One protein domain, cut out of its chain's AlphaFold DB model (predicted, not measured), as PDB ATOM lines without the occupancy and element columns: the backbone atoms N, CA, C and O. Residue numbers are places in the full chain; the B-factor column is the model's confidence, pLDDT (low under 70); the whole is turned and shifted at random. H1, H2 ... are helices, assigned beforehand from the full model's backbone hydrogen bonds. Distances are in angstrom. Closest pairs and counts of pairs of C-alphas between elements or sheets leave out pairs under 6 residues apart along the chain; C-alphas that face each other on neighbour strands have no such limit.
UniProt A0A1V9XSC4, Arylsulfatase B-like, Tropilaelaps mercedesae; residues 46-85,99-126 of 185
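AT A GLANCE: This is residues 46 to 85 and 99 to 126 of the 185 residues of the protein "Arylsulfatase B-like" of Tropilaelaps mercedesae (UniProt A0A1V9XSC4). One long straight helix, H1, makes the length of the domain; beside its first end lies a long loop, residues 99 to 120, which leads to the tiny helix H2, while residues 65 to 74 and 77 to 82 stand free. The printed part has 68 residues, with two named helices, H1 then H2, and no named strand. The class is all helix, though the helices hold 30 of the 68 residues. It is only just loose, close to extended, with a radius of gyration of the C-alphas of 15.9 A and spans of 42 by 33 by 20 A.

IN THESE COORDINATES: H1, residues 55 to 80, runs 38.2 A from C-alpha 55 at (266.540, 107.814, 70.336) to C-alpha 80 at (262.550, 104.661, 32.433). H2, residues 121 to 124, ends with C-alpha 124 at (287.961, 106.949, 57.002).

HOW THE PARTS SIT: H1 and H2 are apart. In H1, 20 of 22 O i to N i+4 pairs are within hydrogen-bond range; H2 is too short for such a pair.

THE WHOLE: The C-alphas farthest apart, of Ile 53 and Gly 82, are 42.5 A apart. The link from H1 to H2 runs across the cut: residues 86 to 98 are not printed, and C-alphas 85 and 99 are 37.3 A apart. No printed residue is under 70 in pLDDT.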
ATOM      1  N   GLY A  46     258.543 108.768  63.042       88.38
ATOM      2  CA  GLY A  46     258.024 107.708  63.913       88.38
ATOM      3  C   GLY A  46     258.117 106.280  63.359       88.38
ATOM      4  O   GLY A  46     257.796 105.318  64.056       88.38
ATOM      5  N   LEU A  47     258.607 106.099  62.123       91.81
ATOM      6  CA  LEU A  47     258.625 104.801  61.430       91.81
ATOM      7  C   LEU A  47     259.354 103.686  62.207       91.81
ATOM      8  O   LEU A  47     259.042 102.503  62.044       91.81
ATOM      9  N   TYR A  48     260.329 104.049  63.043       93.00
ATOM     10  CA  TYR A  48     261.139 103.105  63.816       93.00
ATOM     11  C   TYR A  48     260.965 103.229  65.335       93.00
ATOM     12  O   TYR A  48     261.769 102.654  66.070       93.00
ATOM     13  N   ASP A  49     259.926 103.914  65.820       90.81
ATOM     14  CA  ASP A  49     259.767 104.216  67.252       90.81
ATOM     15  C   ASP A  49     259.710 102.980  68.146       90.81
ATOM     16  O   ASP A  49     260.278 102.978  69.238       90.81
ATOM     17  N   THR A  50     259.089 101.913  67.645       91.62
ATOM     18  CA  THR A  50     258.953 100.622  68.332       91.62
ATOM     19  C   THR A  50     260.048  99.617  67.969       91.62
ATOM     20  O   THR A  50     260.116  98.547  68.566       91.62
ATOM     21  N   LYS A  51     260.904  99.931  66.984       92.62
ATOM     22  CA  LYS A  51     261.915  99.005  66.433       92.62
ATOM     23  C   LYS A  51     263.340  99.339  66.861       92.62
ATOM     24  O   LYS A  51     264.200  98.464  66.850       92.62
ATOM     25  N   ILE A  52     263.612 100.599  67.193       91.56
ATOM     26  CA  ILE A  52     264.944 101.079  67.556       91.56
ATOM     27  C   ILE A  52     264.862 101.730  68.935       91.56
ATOM     28  O   ILE A  52     264.174 102.725  69.122       91.56
ATOM     29  N   ILE A  53     265.607 101.179  69.892       88.31
ATOM     30  CA  ILE A  53     265.605 101.650  71.286       88.31
ATOM     31  C   ILE A  53     266.329 103.003  71.412       88.31
ATOM     32  O   ILE A  53     265.914 103.876  72.170       88.31
ATOM     33  N   HIS A  54     267.416 103.201  70.659       86.50
ATOM     34  CA  HIS A  54     268.239 104.408  70.758       86.50
ATOM     35  C   HIS A  54     267.612 105.609  70.044       86.50
ATOM     36  O   HIS A  54     267.498 105.632  68.817       86.50
ATOM     37  N   ASP A  55     267.309 106.659  70.804       81.50
ATOM     38  CA  ASP A  55     266.540 107.814  70.336       81.50
ATOM     39  C   ASP A  55     267.146 108.551  69.126       81.50
ATOM     40  O   ASP A  55     266.482 108.778  68.114       81.50
ATOM     41  N   LYS A  56     268.454 108.834  69.154       84.19
ATOM     42  CA  LYS A  56     269.144 109.462  68.012       84.19
ATOM     43  C   LYS A  56     269.129 108.571  66.766       84.19
ATOM     44  O   LYS A  56     268.993 109.057  65.645       84.19
ATOM     45  N   ARG A  57     269.237 107.249  66.946       89.12
ATOM     46  CA  ARG A  57     269.191 106.281  65.839       89.12
ATOM     47  C   ARG A  57     267.789 106.197  65.229       89.12
ATOM     48  O   ARG A  57     267.700 106.040  64.014       89.12
ATOM     49  N   ARG A  58     266.724 106.356  66.030       89.12
ATOM     50  CA  ARG A  58     265.332 106.413  65.543       89.12
ATOM     51  C   ARG A  58     265.097 107.530  64.541       89.12
ATOM     52  O   ARG A  58     264.341 107.330  63.604       89.12
ATOM     53  N   HIS A  59     265.771 108.663  64.712       85.44
ATOM     54  CA  HIS A  59     265.678 109.802  63.799       85.44
ATOM     55  C   HIS A  59     266.659 109.690  62.624       85.44
ATOM     56  O   HIS A  59     266.333 110.072  61.505       85.44
ATOM     57  N   TYR A  60     267.842 109.110  62.843       90.56
ATOM     58  CA  TYR A  60     268.843 108.928  61.790       90.56
ATOM     59  C   TYR A  60     268.440 107.865  60.754       90.56
ATOM     60  O   TYR A  60     268.642 108.056  59.556       90.56
ATOM     61  N   ALA A  61     267.857 106.739  61.180       92.75
ATOM     62  CA  ALA A  61     267.494 105.646  60.272       92.75
ATOM     63  C   ALA A  61     266.471 106.055  59.181       92.75
ATOM     64  O   ALA A  61     266.700 105.727  58.016       92.75
ATOM     65  N   PRO A  62     265.410 106.831  59.476       92.88
ATOM     66  CA  PRO A  62     264.529 107.411  58.464       92.88
ATOM     67  C   PRO A  62     265.229 108.344  57.474       92.88
ATOM     68  O   PRO A  62     264.833 108.386  56.312       92.88
ATOM     69  N   MET A  63     266.270 109.077  57.889       92.50
ATOM     70  CA  MET A  63     267.056 109.903  56.963       92.50
ATOM     71  C   MET A  63     267.818 109.031  55.965       92.50
ATOM     72  O   MET A  63     267.850 109.349  54.777       92.50
ATOM     73  N   VAL A  64     268.395 107.918  56.435       94.25
ATOM     74  CA  VAL A  64     269.060 106.931  55.568       94.25
ATOM     75  C   VAL A  64     268.054 106.336  54.588       94.25
ATOM     76  O   VAL A  64     268.330 106.300  53.394       94.25
ATOM     77  N   LEU A  65     266.859 105.965  55.058       95.12
ATOM     78  CA  LEU A  65     265.784 105.481  54.187       95.12
ATOM     79  C   LEU A  65     265.351 106.536  53.156       95.12
ATOM     80  O   LEU A  65     265.079 106.203  52.008       95.12
ATOM     81  N   ALA A  66     265.287 107.814  53.533       94.12
ATOM     82  CA  ALA A  66     264.962 108.888  52.598       94.12
ATOM     83  C   ALA A  66     266.039 109.059  51.512       94.12
ATOM     84  O   ALA A  66     265.702 109.275  50.349       94.12
ATOM     85  N   ALA A  67     267.321 108.950  51.880       94.12
ATOM     86  CA  ALA A  67     268.427 108.964  50.924       94.12
ATOM     87  C   ALA A  67     268.357 107.755  49.976       94.12
ATOM     88  O   ALA A  67     268.432 107.931  48.762       94.12
ATOM     89  N   ASP A  68     268.108 106.560  50.513       95.94
ATOM     90  CA  ASP A  68     267.921 105.329  49.739       95.94
ATOM     91  C   ASP A  68     266.760 105.447  48.736       95.94
ATOM     92  O   ASP A  68     266.952 105.244  47.539       95.94
ATOM     93  N   LYS A  69     265.588 105.940  49.163       94.94
ATOM     94  CA  LYS A  69     264.457 106.218  48.256       94.94
ATOM     95  C   LYS A  69     264.772 107.265  47.184       94.94
ATOM     96  O   LYS A  69     264.233 107.215  46.075       94.94
ATOM     97  N   SER A  70     265.632 108.236  47.491       93.56
ATOM     98  CA  SER A  70     266.099 109.195  46.486       93.56
ATOM     99  C   SER A  70     266.983 108.520  45.435       93.56
ATOM    100  O   SER A  70     266.881 108.879  44.261       93.56
ATOM    101  N   ILE A  71     267.826 107.566  45.835       94.94
ATOM    102  CA  ILE A  71     268.651 106.766  44.921       94.94
ATOM    103  C   ILE A  71     267.756 105.843  44.091       94.94
ATOM    104  O   ILE A  71     267.892 105.813  42.872       94.94
ATOM    105  N   GLU A  72     266.780 105.175  44.711       95.75
ATOM    106  CA  GLU A  72     265.766 104.369  44.018       95.75
ATOM    107  C   GLU A  72     265.064 105.185  42.922       95.75
ATOM    108  O   GLU A  72     264.978 104.754  41.772       95.75
ATOM    109  N   THR A  73     264.617 106.402  43.250       95.19
ATOM    110  CA  THR A  73     263.971 107.312  42.292       95.19
ATOM    111  C   THR A  73     264.883 107.613  41.099       95.19
ATOM    112  O   THR A  73     264.425 107.598  39.955       95.19
ATOM    113  N   PHE A  74     266.173 107.857  41.345       95.25
ATOM    114  CA  PHE A  74     267.154 108.105  40.289       95.25
ATOM    115  C   PHE A  74     267.395 106.864  39.419       95.25
ATOM    116  O   PHE A  74     267.297 106.950  38.197       95.25
ATOM    117  N   MET A  75     267.618 105.698  40.029       96.00
ATOM    118  CA  MET A  75     267.823 104.436  39.309       96.00
ATOM    119  C   MET A  75     266.597 104.055  38.466       96.00
ATOM    120  O   MET A  75     266.732 103.605  37.327       96.00
ATOM    121  N   ASN A  76     265.386 104.288  38.979       96.56
ATOM    122  CA  ASN A  76     264.147 104.086  38.227       96.56
ATOM    123  C   ASN A  76     264.016 105.073  37.058       96.56
ATOM    124  O   ASN A  76     263.563 104.683  35.983       96.56
ATOM    125  N   ALA A  77     264.445 106.328  37.226       96.06
ATOM    126  CA  ALA A  77     264.490 107.296  36.132       96.06
ATOM    127  C   ALA A  77     265.504 106.891  35.049       96.06
ATOM    128  O   ALA A  77     265.184 106.992  33.865       96.06
ATOM    129  N   MET A  78     266.680 106.373  35.427       95.88
ATOM    130  CA  MET A  78     267.656 105.841  34.469       95.88
ATOM    131  C   MET A  78     267.057 104.717  33.626       95.88
ATOM    132  O   MET A  78     267.163 104.767  32.405       95.88
ATOM    133  N   LYS A  79     266.367 103.755  34.250       95.75
ATOM    134  CA  LYS A  79     265.660 102.677  33.536       95.75
ATOM    135  C   LYS A  79     264.565 103.224  32.624       95.75
ATOM    136  O   LYS A  79     264.542 102.941  31.432       95.75
ATOM    137  N   LYS A  80     263.680 104.068  33.167       96.69
ATOM    138  CA  LYS A  80     262.550 104.661  32.433       96.69
ATOM    139  C   LYS A  80     263.003 105.417  31.185       96.69
ATOM    140  O   LYS A  80     262.353 105.330  30.148       96.69
ATOM    141  N   TYR A  81     264.087 106.180  31.297       95.56
ATOM    142  CA  TYR A  81     264.611 106.986  30.202       95.56
ATOM    143  C   TYR A  81     265.737 106.287  29.436       95.56
ATOM    144  O   TYR A  81     266.318 106.915  28.563       95.56
ATOM    145  N   GLY A  82     266.021 105.004  29.685       94.88
ATOM    146  CA  GLY A  82     266.963 104.183  28.916       94.88
ATOM    147  C   GLY A  82     268.427 104.623  29.001       94.88
ATOM    148  O   GLY A  82     269.090 104.693  27.968       94.88
ATOM    149  N   PHE A  83     268.898 104.967  30.201       95.06
ATOM    150  CA  PHE A  83     270.312 105.207  30.539       95.06
ATOM    151  C   PHE A  83     270.956 104.010  31.255       95.06
ATOM    152  O   PHE A  83     272.176 103.938  31.370       95.06
ATOM    153  N   ASP A  84     270.162 103.062  31.744       93.38
ATOM    154  CA  ASP A  84     270.596 101.931  32.567       93.38
ATOM    155  C   ASP A  84     271.561 100.966  31.852       93.38
ATOM    156  O   ASP A  84     272.422 100.370  32.494       93.38
ATOM    157  N   ASN A  85     271.484 100.860  30.526       91.62
ATOM    158  CA  ASN A  85     272.340  99.961  29.745       91.62
ATOM    159  C   ASN A  85     273.708 100.542  29.355       91.62
ATOM    160  O   ASN A  85     274.532  99.814  28.822       91.62
ATOM    161  N   ALA A  99     279.377 108.583  64.787       88.50
ATOM    162  CA  ALA A  99     278.885 107.511  65.664       88.50
ATOM    163  C   ALA A  99     279.187 107.732  67.159       88.50
ATOM    164  O   ALA A  99     278.585 107.090  68.013       88.50
ATOM    165  N   ASN A 100     280.073 108.672  67.488       82.94
ATOM    166  CA  ASN A 100     280.339 109.116  68.859       82.94
ATOM    167  C   ASN A 100     279.260 110.074  69.408       82.94
ATOM    168  O   ASN A 100     279.425 110.647  70.481       82.94
ATOM    169  N   GLY A 101     278.166 110.287  68.668       76.56
ATOM    170  CA  GLY A 101     277.044 111.125  69.088       76.56
ATOM    171  C   GLY A 101     277.273 112.629  68.925       76.56
ATOM    172  O   GLY A 101     276.394 113.410  69.318       76.56
ATOM    173  N   MET A 102     278.409 113.029  68.340       73.62
ATOM    174  CA  MET A 102     278.756 114.420  68.048       73.62
ATOM    175  C   MET A 102     277.660 115.084  67.207       73.62
ATOM    176  O   MET A 102     277.098 114.465  66.302       73.62
ATOM    177  N   HIS A 103     277.322 116.334  67.539       72.69
ATOM    178  CA  HIS A 103     276.266 117.119  66.880       72.69
ATOM    179  C   HIS A 103     274.892 116.422  66.802       72.69
ATOM    180  O   HIS A 103     274.102 116.711  65.907       72.69
ATOM    181  N   GLY A 104     274.601 115.495  67.723       70.56
ATOM    182  CA  GLY A 104     273.335 114.756  67.726       70.56
ATOM    183  C   GLY A 104     273.295 113.554  66.775       70.56
ATOM    184  O   GLY A 104     272.217 113.019  66.537       70.56
ATOM    185  N   GLY A 105     274.446 113.105  66.258       77.81
ATOM    186  CA  GLY A 105     274.547 111.961  65.350       77.81
ATOM    187  C   GLY A 105     273.985 110.653  65.918       77.81
ATOM    188  O   GLY A 105     274.214 110.308  67.076       77.81
ATOM    189  N   GLY A 106     273.250 109.921  65.076       86.81
ATOM    190  CA  GLY A 106     272.719 108.578  65.347       86.81
ATOM    191  C   GLY A 106     273.281 107.511  64.400       86.81
ATOM    192  O   GLY A 106     272.651 106.475  64.180       86.81
ATOM    193  N   SER A 107     274.426 107.772  63.766       91.88
ATOM    194  CA  SER A 107     275.071 106.827  62.852       91.88
ATOM    195  C   SER A 107     275.708 105.655  63.608       91.88
ATOM    196  O   SER A 107     275.862 105.690  64.824       91.88
ATOM    197  N   SER A 108     276.116 104.622  62.875       92.81
ATOM    198  CA  SER A 108     276.900 103.511  63.417       92.81
ATOM    199  C   SER A 108     278.000 103.167  62.427       92.81
ATOM    200  O   SER A 108     277.712 103.056  61.239       92.81
ATOM    201  N   ASN A 109     279.218 102.990  62.939       95.69
ATOM    202  CA  ASN A 109     280.365 102.494  62.176       95.69
ATOM    203  C   ASN A 109     280.788 101.093  62.644       95.69
ATOM    204  O   ASN A 109     281.827 100.599  62.224       95.69
ATOM    205  N   TYR A 110     280.015 100.458  63.534       95.00
ATOM    206  CA  TYR A 110     280.334  99.131  64.056       95.00
ATOM    207  C   TYR A 110     280.508  98.117  62.904       95.00
ATOM    208  O   TYR A 110     279.687  98.123  61.985       95.00
ATOM    209  N   PRO A 111     281.529  97.238  62.938       96.81
ATOM    210  CA  PRO A 111     282.468  96.980  64.042       96.81
ATOM    211  C   PRO A 111     283.732  97.859  64.042       96.81
ATOM    212  O   PRO A 111     284.645  97.620  64.828       96.81
ATOM    213  N   LEU A 112     283.820  98.855  63.160       97.81
ATOM    214  CA  LEU A 112     285.022  99.663  62.981       97.81
ATOM    215  C   LEU A 112     285.232 100.632  64.151       97.81
ATOM    216  O   LEU A 112     284.293 101.219  64.693       97.81
ATOM    217  N   ARG A 113     286.499 100.825  64.527       97.25
ATOM    218  CA  ARG A 113     286.899 101.773  65.572       97.25
ATOM    219  C   ARG A 113     286.756 103.209  65.068       97.25
ATOM    220  O   ARG A 113     287.213 103.510  63.976       97.25
ATOM    221  N   GLY A 114     286.231 104.107  65.899       95.38
ATOM    222  CA  GLY A 114     286.219 105.551  65.640       95.38
ATOM    223  C   GLY A 114     285.010 106.069  64.856       95.38
ATOM    224  O   GLY A 114     284.009 105.383  64.650       95.38
ATOM    225  N   SER A 115     285.084 107.344  64.487       95.06
ATOM    226  CA  SER A 115     283.984 108.107  63.890       95.06
ATOM    227  C   SER A 115     284.498 109.210  62.976       95.06
ATOM    228  O   SER A 115     285.710 109.427  62.888       95.06
ATOM    229  N   LYS A 116     283.576 109.968  62.368       93.75
ATOM    230  CA  LYS A 116     283.877 111.289  61.798       93.75
ATOM    231  C   LYS A 116     284.851 112.057  62.704       93.75
ATOM    232  O   LYS A 116     284.696 112.015  63.929       93.75
ATOM    233  N   TYR A 117     285.813 112.745  62.087       93.56
ATOM    234  CA  TYR A 117     286.934 113.457  62.724       93.56
ATOM    235  C   TYR A 117     288.048 112.581  63.316       93.56
ATOM    236  O   TYR A 117     288.896 113.084  64.048       93.56
ATOM    237  N   THR A 118     288.090 111.286  63.006       95.75
ATOM    238  CA  THR A 118     289.181 110.404  63.446       95.75
ATOM    239  C   THR A 118     289.802 109.667  62.264       95.75
ATOM    240  O   THR A 118     289.111 109.392  61.288       95.75
ATOM    241  N   LEU A 119     291.088 109.320  62.372       97.06
ATOM    242  CA  LEU A 119     291.814 108.511  61.379       97.06
ATOM    243  C   LEU A 119     291.678 106.998  61.612       97.06
ATOM    244  O   LEU A 119     292.355 106.200  60.976       97.06
ATOM    245  N   TRP A 120     290.824 106.586  62.548       97.88
ATOM    246  CA  TRP A 120     290.493 105.175  62.711       97.88
ATOM    247  C   TRP A 120     289.574 104.717  61.574       97.88
ATOM    248  O   TRP A 120     288.855 105.531  61.001       97.88
ATOM    249  N   GLU A 121     289.533 103.411  61.302       98.12
ATOM    250  CA  GLU A 121     288.715 102.807  60.235       98.12
ATOM    251  C   GLU A 121     287.273 103.341  60.181       98.12
ATOM    252  O   GLU A 121     286.768 103.672  59.120       98.12
ATOM    253  N   GLY A 122     286.603 103.507  61.320       97.50
ATOM    254  CA  GLY A 122     285.235 104.025  61.389       97.50
ATOM    255  C   GLY A 122     285.092 105.506  61.023       97.50
ATOM    256  O   GLY A 122     283.971 105.985  60.903       97.50
ATOM    257  N   GLY A 123     286.190 106.246  60.876       96.56
ATOM    258  CA  GLY A 123     286.223 107.622  60.383       96.56
ATOM    259  C   GLY A 123     286.587 107.752  58.904       96.56
ATOM    260  O   GLY A 123     286.086 108.672  58.259       96.56
ATOM    261  N   ILE A 124     287.399 106.836  58.364       97.25
ATOM    262  CA  ILE A 124     287.961 106.949  57.002       97.25
ATOM    263  C   ILE A 124     287.495 105.857  56.030       97.25
ATOM    264  O   ILE A 124     287.471 106.084  54.824       97.25
ATOM    265  N   ARG A 125     287.078 104.684  56.517       97.31
ATOM    266  CA  ARG A 125     286.620 103.587  55.663       97.31
ATOM    267  C   ARG A 125     285.168 103.797  55.254       97.31
ATOM    268  O   ARG A 125     284.243 103.624  56.049       97.31
ATOM    269  N   GLY A 126     284.985 104.172  53.993       95.56
ATOM    270  CA  GLY A 126     283.680 104.412  53.389       95.56
ATOM    271  C   GLY A 126     282.925 103.146  52.975       95.56
ATOM    272  O   GLY A 126     283.488 102.063  52.819       95.56
TER     273      GLY A 126